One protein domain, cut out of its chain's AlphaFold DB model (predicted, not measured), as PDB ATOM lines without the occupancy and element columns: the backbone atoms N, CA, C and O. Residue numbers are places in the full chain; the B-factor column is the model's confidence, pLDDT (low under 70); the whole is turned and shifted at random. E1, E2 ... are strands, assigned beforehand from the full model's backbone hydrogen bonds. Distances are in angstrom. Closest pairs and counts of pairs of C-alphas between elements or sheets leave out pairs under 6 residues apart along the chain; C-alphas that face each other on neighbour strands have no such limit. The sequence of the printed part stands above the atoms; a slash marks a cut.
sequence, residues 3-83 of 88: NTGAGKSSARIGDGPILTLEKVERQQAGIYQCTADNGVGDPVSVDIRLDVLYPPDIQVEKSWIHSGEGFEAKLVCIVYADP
ATOM      1  N   ASN A   3     138.745 147.017 140.873       91.69
ATOM      2  CA  ASN A   3     138.260 148.330 140.433       91.69
ATOM      3  C   ASN A   3     137.372 148.117 139.203       91.69
ATOM      4  O   ASN A   3     137.845 147.647 138.173       91.69
ATOM      5  N   THR A   4     136.089 148.423 139.339       87.69
ATOM      6  CA  THR A   4     135.060 148.272 138.303       87.69
ATOM      7  C   THR A   4     134.613 149.624 137.736       87.69
ATOM      8  O   THR A   4     133.607 149.704 137.035       87.69
ATOM      9  N   GLY A   5     135.361 150.699 138.012       76.94
ATOM     10  CA  GLY A   5     135.132 152.023 137.442       76.94
ATOM     11  C   GLY A   5     135.206 152.041 135.910       76.94
ATOM     12  O   GLY A   5     135.873 151.217 135.280       76.94
ATOM     13  N   ALA A   6     134.516 153.007 135.298       63.44
ATOM     14  CA  ALA A   6     134.427 153.138 133.846       63.44
ATOM     15  C   ALA A   6     135.825 153.234 133.200       63.44
ATOM     16  O   ALA A   6     136.611 154.125 133.516       63.44
ATOM     17  N   GLY A   7     136.137 152.294 132.301       67.06
ATOM     18  CA  GLY A   7     137.427 152.226 131.603       67.06
ATOM     19  C   GLY A   7     138.564 151.550 132.383       67.06
ATOM     20  O   GLY A   7     139.702 151.558 131.912       67.06
ATOM     21  N   LYS A   8     138.297 150.958 133.556       72.56
ATOM     22  CA  LYS A   8     139.283 150.182 134.325       72.56
ATOM     23  C   LYS A   8     139.150 148.683 134.044       72.56
ATOM     24  O   LYS A   8     138.072 148.173 133.753       72.56
ATOM     25  N   SER A   9     140.276 147.974 134.127       68.38
ATOM     26  CA  SER A   9     140.304 146.510 134.061       68.38
ATOM     27  C   SER A   9     139.729 145.925 135.351       68.38
ATOM     28  O   SER A   9     140.190 146.287 136.432       68.38
ATOM     29  N   SER A  10     138.813 144.956 135.242       76.12
ATOM     30  CA  SER A  10     138.260 144.170 136.364       76.12
ATOM     31  C   SER A  10     139.280 143.216 137.013       76.12
ATOM     32  O   SER A  10     138.916 142.177 137.577       76.12
ATOM     33  N   ALA A  11     140.568 143.539 136.909       85.25
ATOM     34  CA  ALA A  11     141.654 142.814 137.535       85.25
ATOM     35  C   ALA A  11     141.546 142.882 139.063       85.25
ATOM     36  O   ALA A  11     141.030 143.839 139.650       85.25
ATOM     37  N   ARG A  12     142.053 141.837 139.716       90.75
ATOM     38  CA  ARG A  12     142.171 141.790 141.172       90.75
ATOM     39  C   ARG A  12     143.260 142.778 141.591       90.75
ATOM     40  O   ARG A  12     144.392 142.658 141.138       90.75
ATOM     41  N   ILE A  13     142.902 143.751 142.425       93.00
ATOM     42  CA  ILE A  13     143.804 144.831 142.876       93.00
ATOM     43  C   ILE A  13     144.265 144.668 144.329       93.00
ATOM     44  O   ILE A  13     145.092 145.439 144.798       93.00
ATOM     45  N   GLY A  14     143.701 143.707 145.059       92.88
ATOM     46  CA  GLY A  14     144.020 143.492 146.465       92.88
ATOM     47  C   GLY A  14     143.216 142.362 147.099       92.88
ATOM     48  O   GLY A  14     142.178 141.940 146.565       92.88
ATOM     49  N   ASP A  15     143.701 141.926 148.260       93.00
ATOM     50  CA  ASP A  15     143.265 140.743 148.999       93.00
ATOM     51  C   ASP A  15     143.017 141.024 150.476       93.00
ATOM     52  O   ASP A  15     143.591 141.942 151.055       93.00
ATOM     53  N   GLY A  16     142.167 140.197 151.085       93.50
ATOM     54  CA  GLY A  16     141.797 140.327 152.490       93.50
ATOM     55  C   GLY A  16     140.685 141.353 152.749       93.50
ATOM     56  O   GLY A  16     140.082 141.888 151.814       93.50
ATOM     57  N   PRO A  17     140.379 141.611 154.033       93.75
ATOM     58  CA  PRO A  17     139.244 142.442 154.438       93.75
ATOM     59  C   PRO A  17     139.470 143.949 154.246       93.75
ATOM     60  O   PRO A  17     138.507 144.708 154.284       93.75
ATOM     61  N   ILE A  18     140.716 144.392 154.051       94.50
ATOM     62  CA  ILE A  18     141.088 145.807 153.948       94.50
ATOM     63  C   ILE A  18     141.804 146.034 152.618       94.50
ATOM     64  O   ILE A  18     142.754 145.322 152.295       94.50
ATOM     65  N   LEU A  19     141.369 147.047 151.869       94.75
ATOM     66  CA  LEU A  19     142.071 147.557 150.695       94.75
ATOM     67  C   LEU A  19     142.708 148.905 151.038       94.75
ATOM     68  O   LEU A  19     142.000 149.860 151.348       94.75
ATOM     69  N   THR A  20     144.032 148.990 150.928       94.56
ATOM     70  CA  THR A  20     144.778 150.239 151.115       94.56
ATOM     71  C   THR A  20     145.125 150.838 149.757       94.56
ATOM     72  O   THR A  20     145.734 150.171 148.922       94.56
ATOM     73  N   LEU A  21     144.750 152.098 149.538       93.31
ATOM     74  CA  LEU A  21     145.133 152.878 148.364       93.31
ATOM     75  C   LEU A  21     146.045 154.016 148.822       93.31
ATOM     76  O   LEU A  21     145.619 154.894 149.567       93.31
ATOM     77  N   GLU A  22     147.304 153.999 148.397       93.50
ATOM     78  CA  GLU A  22     148.255 155.065 148.708       93.50
ATOM     79  C   GLU A  22     148.281 156.111 147.595       93.50
ATOM     80  O   GLU A  22     148.141 155.766 146.422       93.50
ATOM     81  N   LYS A  23     148.500 157.380 147.970       92.81
ATOM     82  CA  LYS A  23     148.626 158.519 147.040       92.81
ATOM     83  C   LYS A  23     147.483 158.563 146.018       92.81
ATOM     84  O   LYS A  23     147.714 158.519 144.817       92.81
ATOM     85  N   VAL A  24     146.253 158.613 146.528       92.75
ATOM     86  CA  VAL A  24     145.044 158.564 145.700       92.75
ATOM     87  C   VAL A  24     144.965 159.778 144.768       92.75
ATOM     88  O   VAL A  24     144.993 160.918 145.225       92.75
ATOM     89  N   GLU A  25     144.822 159.521 143.471       92.38
ATOM     90  CA  GLU A  25     144.634 160.517 142.413       92.38
ATOM     91  C   GLU A  25     143.195 160.500 141.868       92.38
ATOM     92  O   GLU A  25     142.469 159.509 141.989       92.38
ATOM     93  N   ARG A  26     142.775 161.582 141.196       90.50
ATOM     94  CA  ARG A  26     141.409 161.729 140.648       90.50
ATOM     95  C   ARG A  26     140.999 160.588 139.704       90.50
ATOM     96  O   ARG A  26     139.833 160.223 139.634       90.50
ATOM     97  N   GLN A  27     141.957 159.976 139.007       89.12
ATOM     98  CA  GLN A  27     141.753 158.861 138.078       89.12
ATOM     99  C   GLN A  27     141.449 157.531 138.788       89.12
ATOM    100  O   GLN A  27     141.184 156.529 138.113       89.12
ATOM    101  N   GLN A  28     141.557 157.484 140.118       91.25
ATOM    102  CA  GLN A  28     141.179 156.338 140.946       91.25
ATOM    103  C   GLN A  28     139.754 156.460 141.498       91.25
ATOM    104  O   GLN A  28     139.253 155.480 142.039       91.25
ATOM    105  N   ALA A  29     139.074 157.598 141.315       91.88
ATOM    106  CA  ALA A  29     137.645 157.693 141.586       91.88
ATOM    107  C   ALA A  29     136.869 156.655 140.755       91.88
ATOM    108  O   ALA A  29     137.214 156.369 139.603       91.88
ATOM    109  N   GLY A  30     135.826 156.070 141.339       92.62
ATOM    110  CA  GLY A  30     135.038 155.039 140.672       92.62
ATOM    111  C   GLY A  30     134.416 154.027 141.622       92.62
ATOM    112  O   GLY A  30     134.286 154.264 142.820       92.62
ATOM    113  N   ILE A  31     134.009 152.891 141.060       94.31
ATOM    114  CA  ILE A  31     133.382 151.799 141.805       94.31
ATOM    115  C   ILE A  31     134.426 150.718 142.067       94.31
ATOM    116  O   ILE A  31     135.199 150.336 141.189       94.31
ATOM    117  N   TYR A  32     134.442 150.232 143.297       94.12
ATOM    118  CA  TYR A  32     135.285 149.157 143.777       94.12
ATOM    119  C   TYR A  32     134.400 148.016 144.243       94.12
ATOM    120  O   TYR A  32     133.452 148.234 144.988       94.12
ATOM    121  N   GLN A  33     134.733 146.796 143.846       95.12
ATOM    122  CA  GLN A  33     133.992 145.610 144.245       95.12
ATOM    123  C   GLN A  33     134.817 144.762 145.211       95.12
ATOM    124  O   GLN A  33     135.956 144.362 144.919       95.12
ATOM    125  N   CYS A  34     134.231 144.469 146.367       95.25
ATOM    126  CA  CYS A  34     134.741 143.483 147.308       95.25
ATOM    127  C   CYS A  34     133.958 142.184 147.132       95.25
ATOM    128  O   CYS A  34     132.733 142.215 147.166       95.25
ATOM    129  N   THR A  35     134.655 141.061 146.961       95.25
ATOM    130  CA  THR A  35     134.045 139.731 146.860       95.25
ATOM    131  C   THR A  35     134.569 138.872 148.000       95.25
ATOM    132  O   THR A  35     135.785 138.728 148.142       95.25
ATOM    133  N   ALA A  36     133.658 138.312 148.790       95.38
ATOM    134  CA  ALA A  36     133.939 137.346 149.837       95.38
ATOM    135  C   ALA A  36     133.477 135.958 149.385       95.38
ATOM    136  O   ALA A  36     132.342 135.782 148.940       95.38
ATOM    137  N   ASP A  37     134.370 134.983 149.507       94.75
ATOM    138  CA  ASP A  37     134.155 133.607 149.075       94.75
ATOM    139  C   ASP A  37     134.684 132.660 150.157       94.75
ATOM    140  O   ASP A  37     135.841 132.764 150.570       94.75
ATOM    141  N   ASN A  38     133.824 131.772 150.651       94.12
ATOM    142  CA  ASN A  38     134.164 130.730 151.620       94.12
ATOM    143  C   ASN A  38     134.248 129.330 150.975       94.12
ATOM    144  O   ASN A  38     134.398 128.343 151.692       94.12
ATOM    145  N   GLY A  39     134.131 129.237 149.646       94.75
ATOM    146  CA  GLY A  39     134.138 127.997 148.874       94.75
ATOM    147  C   GLY A  39     132.828 127.206 148.917       94.75
ATOM    148  O   GLY A  39     132.791 126.083 148.414       94.75
ATOM    149  N   VAL A  40     131.764 127.747 149.522       96.44
ATOM    150  CA  VAL A  40     130.462 127.081 149.652       96.44
ATOM    151  C   VAL A  40     129.361 127.967 149.074       96.44
ATOM    152  O   VAL A  40     128.957 128.954 149.684       96.44
ATOM    153  N   GLY A  41     128.820 127.554 147.927       94.50
ATOM    154  CA  GLY A  41     127.800 128.313 147.203       94.50
ATOM    155  C   GLY A  41     128.393 129.457 146.380       94.50
ATOM    156  O   GLY A  41     129.582 129.453 146.062       94.50
ATOM    157  N   ASP A  42     127.542 130.413 146.010       96.31
ATOM    158  CA  ASP A  42     127.957 131.563 145.212       96.31
ATOM    159  C   ASP A  42     128.646 132.632 146.085       96.31
ATOM    160  O   ASP A  42     128.133 132.973 147.157       96.31
ATOM    161  N   PRO A  43     129.777 133.209 145.637       95.12
ATOM    162  CA  PRO A  43     130.449 134.289 146.350       95.12
ATOM    163  C   PRO A  43     129.574 135.536 146.496       95.12
ATOM    164  O   PRO A  43     128.851 135.929 145.578       95.12
ATOM    165  N   VAL A  44     129.718 136.239 147.618       95.62
ATOM    166  CA  VAL A  44     129.004 137.498 147.867       95.62
ATOM    167  C   VAL A  44     129.876 138.670 147.444       95.62
ATOM    168  O   VAL A  44     131.041 138.746 147.832       95.62
ATOM    169  N   SER A  45     129.313 139.605 146.674       94.62
ATOM    170  CA  SER A  45     130.010 140.824 146.253       94.62
ATOM    171  C   SER A  45     129.268 142.091 146.665       94.62
ATOM    172  O   SER A  45     128.040 142.129 146.644       94.62
ATOM    173  N   VAL A  46     130.022 143.131 147.023       94.56
ATOM    174  CA  VAL A  46     129.512 144.460 147.379       94.56
ATOM    175  C   VAL A  46     130.272 145.521 146.597       94.56
ATOM    176  O   VAL A  46     131.506 145.502 146.558       94.56
ATOM    177  N   ASP A  47     129.521 146.458 146.023       94.69
ATOM    178  CA  ASP A  47     130.051 147.613 145.308       94.69
ATOM    179  C   ASP A  47     130.163 148.822 146.243       94.69
ATOM    180  O   ASP A  47     129.246 149.150 146.997       94.69
ATOM    181  N   ILE A  48     131.308 149.494 146.188       94.12
ATOM    182  CA  ILE A  48     131.679 150.642 147.013       94.12
ATOM    183  C   ILE A  48     132.105 151.764 146.073       94.12
ATOM    184  O   ILE A  48     132.979 151.577 145.228       94.12
ATOM    185  N   ARG A  49     131.502 152.943 146.218       94.31
ATOM    186  CA  ARG A  49     131.882 154.129 145.447       94.31
ATOM    187  C   ARG A  49     132.967 154.909 146.183       94.31
ATOM    188  O   ARG A  49     132.795 155.246 147.350       94.31
ATOM    189  N   LEU A  50     134.061 155.197 145.487       93.38
ATOM    190  CA  LEU A  50     135.126 156.081 145.942       93.38
ATOM    191  C   LEU A  50     135.033 157.403 145.178       93.38
ATOM    192  O   LEU A  50     135.343 157.448 143.985       93.38
ATOM    193  N   ASP A  51     134.642 158.464 145.878       92.69
ATOM    194  CA  ASP A  51     134.729 159.832 145.373       92.69
ATOM    195  C   ASP A  51     136.060 160.446 145.841       92.69
ATOM    196  O   ASP A  51     136.399 160.412 147.026       92.69
ATOM    197  N   VAL A  52     136.843 160.970 144.895       93.06
ATOM    198  CA  VAL A  52     138.130 161.626 145.167       93.06
ATOM    199  C   VAL A  52     137.947 163.111 144.912       93.06
ATOM    200  O   VAL A  52     137.815 163.519 143.763       93.06
ATOM    201  N   LEU A  53     137.932 163.904 145.980       92.94
ATOM    202  CA  LEU A  53     137.756 165.352 145.902       92.94
ATOM    203  C   LEU A  53     139.088 166.035 145.596       92.94
ATOM    204  O   LEU A  53     140.128 165.670 146.151       92.94
ATOM    205  N   TYR A  54     139.056 167.037 144.724       90.56
ATOM    206  CA  TYR A  54     140.246 167.777 144.314       90.56
ATOM    207  C   TYR A  54     139.892 169.220 143.936       90.56
ATOM    208  O   TYR A  54     138.793 169.480 143.437       90.56
ATOM    209  N   PRO A  55     140.811 170.176 144.178       90.69
ATOM    210  CA  PRO A  55     140.590 171.565 143.802       90.69
ATOM    211  C   PRO A  55     140.538 171.724 142.272       90.69
ATOM    212  O   PRO A  55     141.042 170.856 141.554       90.69
ATOM    213  N   PRO A  56     139.988 172.842 141.765       90.88
ATOM    214  CA  PRO A  56     139.947 173.113 140.335       90.88
ATOM    215  C   PRO A  56     141.333 173.044 139.672       90.88
ATOM    216  O   PRO A  56     142.245 173.779 140.045       90.88
ATOM    217  N   ASP A  57     141.463 172.174 138.673       89.19
ATOM    218  CA  ASP A  57     142.630 171.992 137.808       89.19
ATOM    219  C   ASP A  57     142.312 172.589 136.431       89.19
ATOM    220  O   ASP A  57     141.363 172.164 135.763       89.19
ATOM    221  N   ILE A  58     143.069 173.612 136.029       88.56
ATOM    222  CA  ILE A  58     142.806 174.402 134.823       88.56
ATOM    223  C   ILE A  58     143.703 173.920 133.684       88.56
ATOM    224  O   ILE A  58     144.927 174.000 133.761       88.56
ATOM    225  N   GLN A  59     143.084 173.501 132.585       89.62
ATOM    226  CA  GLN A  59     143.763 173.172 131.339       89.62
ATOM    227  C   GLN A  59     143.407 174.193 130.257       89.62
ATOM    228  O   GLN A  59     142.248 174.351 129.868       89.62
ATOM    229  N   VAL A  60     144.434 174.887 129.765       88.31
ATOM    230  CA  VAL A  60     144.322 175.867 128.682       88.31
ATOM    231  C   VAL A  60     144.830 175.226 127.396       88.31
ATOM    232  O   VAL A  60     146.007 174.892 127.299       88.31
ATOM    233  N   GLU A  61     143.957 175.071 126.399       83.88
ATOM    234  CA  GLU A  61     144.341 174.474 125.111       83.88
ATOM    235  C   GLU A  61     145.268 175.393 124.302       83.88
ATOM    236  O   GLU A  61     146.231 174.938 123.686       83.88
ATOM    237  N   LYS A  62     144.977 176.701 124.298       84.50
ATOM    238  CA  LYS A  62     145.778 177.729 123.624       84.50
ATOM    239  C   LYS A  62     145.853 178.981 124.482       84.50
ATOM    240  O   LYS A  62     144.833 179.597 124.772       84.50
ATOM    241  N   SER A  63     147.071 179.374 124.851       82.25
ATOM    242  CA  SER A  63     147.322 180.607 125.609       82.25
ATOM    243  C   SER A  63     147.190 181.873 124.760       82.25
ATOM    244  O   SER A  63     147.051 182.963 125.304       82.25
ATOM    245  N   TRP A  64     147.218 181.739 123.432       84.56
ATOM    246  CA  TRP A  64     147.033 182.837 122.494       84.56
ATOM    247  C   TRP A  64     146.360 182.341 121.211       84.56
ATOM    248  O   TRP A  64     146.541 181.194 120.795       84.56
ATOM    249  N   ILE A  65     145.580 183.218 120.579       87.50
ATOM    250  CA  ILE A  65     144.969 182.982 119.269       87.50
ATOM    251  C   ILE A  65     145.162 184.216 118.388       87.50
ATOM    252  O   ILE A  65     145.114 185.345 118.871       87.50
ATOM    253  N   HIS A  66     145.389 184.004 117.094       86.38
ATOM    254  CA  HIS A  66     145.342 185.080 116.109       86.38
ATOM    255  C   HIS A  66     143.903 185.233 115.617       86.38
ATOM    256  O   HIS A  66     143.301 184.254 115.179       86.38
ATOM    257  N   SER A  67     143.373 186.452 115.681       88.19
ATOM    258  CA  SER A  67     142.103 186.825 115.053       88.19
ATOM    259  C   SER A  67     142.288 188.091 114.216       88.19
ATOM    260  O   SER A  67     143.287 188.797 114.370       88.19
ATOM    261  N   GLY A  68     141.343 188.353 113.317       90.56
ATOM    262  CA  GLY A  68     141.301 189.538 112.462       90.56
ATOM    263  C   GLY A  68     140.068 190.395 112.743       90.56
ATOM    264  O   GLY A  68     139.115 189.946 113.379       90.56
ATOM    265  N   GLU A  69     140.074 191.631 112.252       89.25
ATOM    266  CA  GLU A  69     138.918 192.522 112.356       89.25
ATOM    267  C   GLU A  69     137.685 191.885 111.686       89.25
ATOM    268  O   GLU A  69     137.763 191.394 110.561       89.25
ATOM    269  N   GLY A  70     136.560 191.835 112.406       91.12
ATOM    270  CA  GLY A  70     135.328 191.175 111.957       91.12
ATOM    271  C   GLY A  70     135.242 189.662 112.215       91.12
ATOM    272  O   GLY A  70     134.204 189.076 111.919       91.12
ATOM    273  N   PHE A  71     136.274 189.029 112.789       90.88
ATOM    274  CA  PHE A  71     136.280 187.595 113.111       90.88
ATOM    275  C   PHE A  71     136.135 187.321 114.614       90.88
ATOM    276  O   PHE A  71     136.764 187.971 115.452       90.88
ATOM    277  N   GLU A  72     135.334 186.310 114.958       88.50
ATOM    278  CA  GLU A  72     135.149 185.864 116.341       88.50
ATOM    279  C   GLU A  72     136.363 185.069 116.842       88.50
ATOM    280  O   GLU A  72     136.848 184.139 116.194       88.50
ATOM    281  N   ALA A  73     136.833 185.426 118.034       87.81
ATOM    282  CA  ALA A  73     137.956 184.797 118.706       87.81
ATOM    283  C   ALA A  73     137.437 183.976 119.900       87.81
ATOM    284  O   ALA A  73     136.920 184.544 120.860       87.81
ATOM    285  N   LYS A  74     137.578 182.642 119.864       86.38
ATOM    286  CA  LYS A  74     137.129 181.755 120.952       86.38
ATOM    287  C   LYS A  74     138.296 181.306 121.827       86.38
ATOM    288  O   LYS A  74     139.155 180.546 121.383       86.38
ATOM    289  N   LEU A  75     138.281 181.733 123.086       87.25
ATOM    290  CA  LEU A  75     139.183 181.245 124.127       87.25
ATOM    291  C   LEU A  75     138.485 180.131 124.910       87.25
ATOM    292  O   LEU A  75     137.338 180.286 125.325       87.25
ATOM    293  N   VAL A  76     139.166 179.000 125.086       86.94
ATOM    294  CA  VAL A  76     138.624 177.827 125.783       86.94
ATOM    295  C   VAL A  76     139.494 177.517 126.992       86.94
ATOM    296  O   VAL A  76     140.714 177.398 126.883       86.94
ATOM    297  N   CYS A  77     138.838 177.376 128.140       86.44
ATOM    298  CA  CYS A  77     139.434 176.958 129.396       86.44
ATOM    299  C   CYS A  77     138.654 175.746 129.901       86.44
ATOM    300  O   CYS A  77     137.441 175.829 130.093       86.44
ATOM    301  N   ILE A  78     139.342 174.626 130.100       88.62
ATOM    302  CA  ILE A  78     138.738 173.409 130.633       88.62
ATOM    303  C   ILE A  78     139.100 173.333 132.112       88.62
ATOM    304  O   ILE A  78     140.276 173.350 132.466       88.62
ATOM    305  N   VAL A  79     138.087 173.278 132.973       89.56
ATOM    306  CA  VAL A  79     138.261 173.219 134.428       89.56
ATOM    307  C   VAL A  79     137.759 171.872 134.923       89.56
ATOM    308  O   VAL A  79     136.590 171.538 134.734       89.56
ATOM    309  N   TYR A  80     138.634 171.108 135.569       89.25
ATOM    310  CA  TYR A  80     138.283 169.854 136.230       89.25
ATOM    311  C   TYR A  80     138.221 170.095 137.733       89.25
ATOM    312  O   TYR A  80     139.187 170.592 138.300       89.25
ATOM    313  N   ALA A  81     137.117 169.748 138.389       90.38
ATOM    314  CA  ALA A  81     136.968 169.900 139.835       90.38
ATOM    315  C   ALA A  81     135.936 168.909 140.379       90.38
ATOM    316  O   ALA A  81     134.944 168.627 139.701       90.38
ATOM    317  N   ASP A  82     136.150 168.439 141.607       90.69
ATOM    318  CA  ASP A  82     135.131 167.728 142.381       90.69
ATOM    319  C   ASP A  82     135.132 168.239 143.838       90.69
ATOM    320  O   ASP A  82     136.140 168.065 144.538       90.69
ATOM    321  N   PRO A  83     134.052 168.905 144.297       89.00
ATOM    322  CA  PRO A  83     132.800 169.170 143.574       89.00
ATOM    323  C   PRO A  83     132.979 170.162 142.412       89.00
ATOM    324  O   PRO A  83     133.985 170.867 142.327       89.00
TER     325      PRO A  83
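What this domain is: This is residues 3 to 83 of the 88 residues of the protein "Ig-like domain-containing protein" of Glossina austeni (UniProt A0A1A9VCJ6). With little regular structure, this is a long rod of two strand hairpins, E1 with E2 and then E3 with E4, set end to end; the long loop of residues 3 to 29 packs beside the first, and residues 66 to 72 stick out at the far end of the second. The printed part has 81 residues, no named helix and four strands in two antiparallel sheets, E1 - E2 and E3 - E4. It is all strand, with 27 residues in named elements, and extended: radius of gyration of the C-alphas 21.3 A, spans 76 by 22 by 19 A.

How they stand to each other: E1, residues 30 to 36, and E2, residues 44 to 50, are antiparallel at 155 degrees; N 32 and O 48 are within hydrogen-bond range at 2.8 A. E3, residues 54 to 60, is apart from E2. It is antiparallel to E4, residues 77 to 82, at 168 degrees, with N 57 and O 80 at 2.8 A.

Where its parts are: E1 begins at C-alpha 30 (135.038, 155.039, 140.672) and spans 20.0 A, E2 19.7 A, E3 18.1 A. E4 spans 16.5 A, ending at C-alpha 82 (135.131, 167.728, 142.381).

The domain as a whole: The C-alphas farthest apart, of Val 40 and Glu 69, are 75.8 A apart. The printed part has no cut. The link from E3 to E4 is long. Residues 6, 7 and 9 have pLDDT under 70.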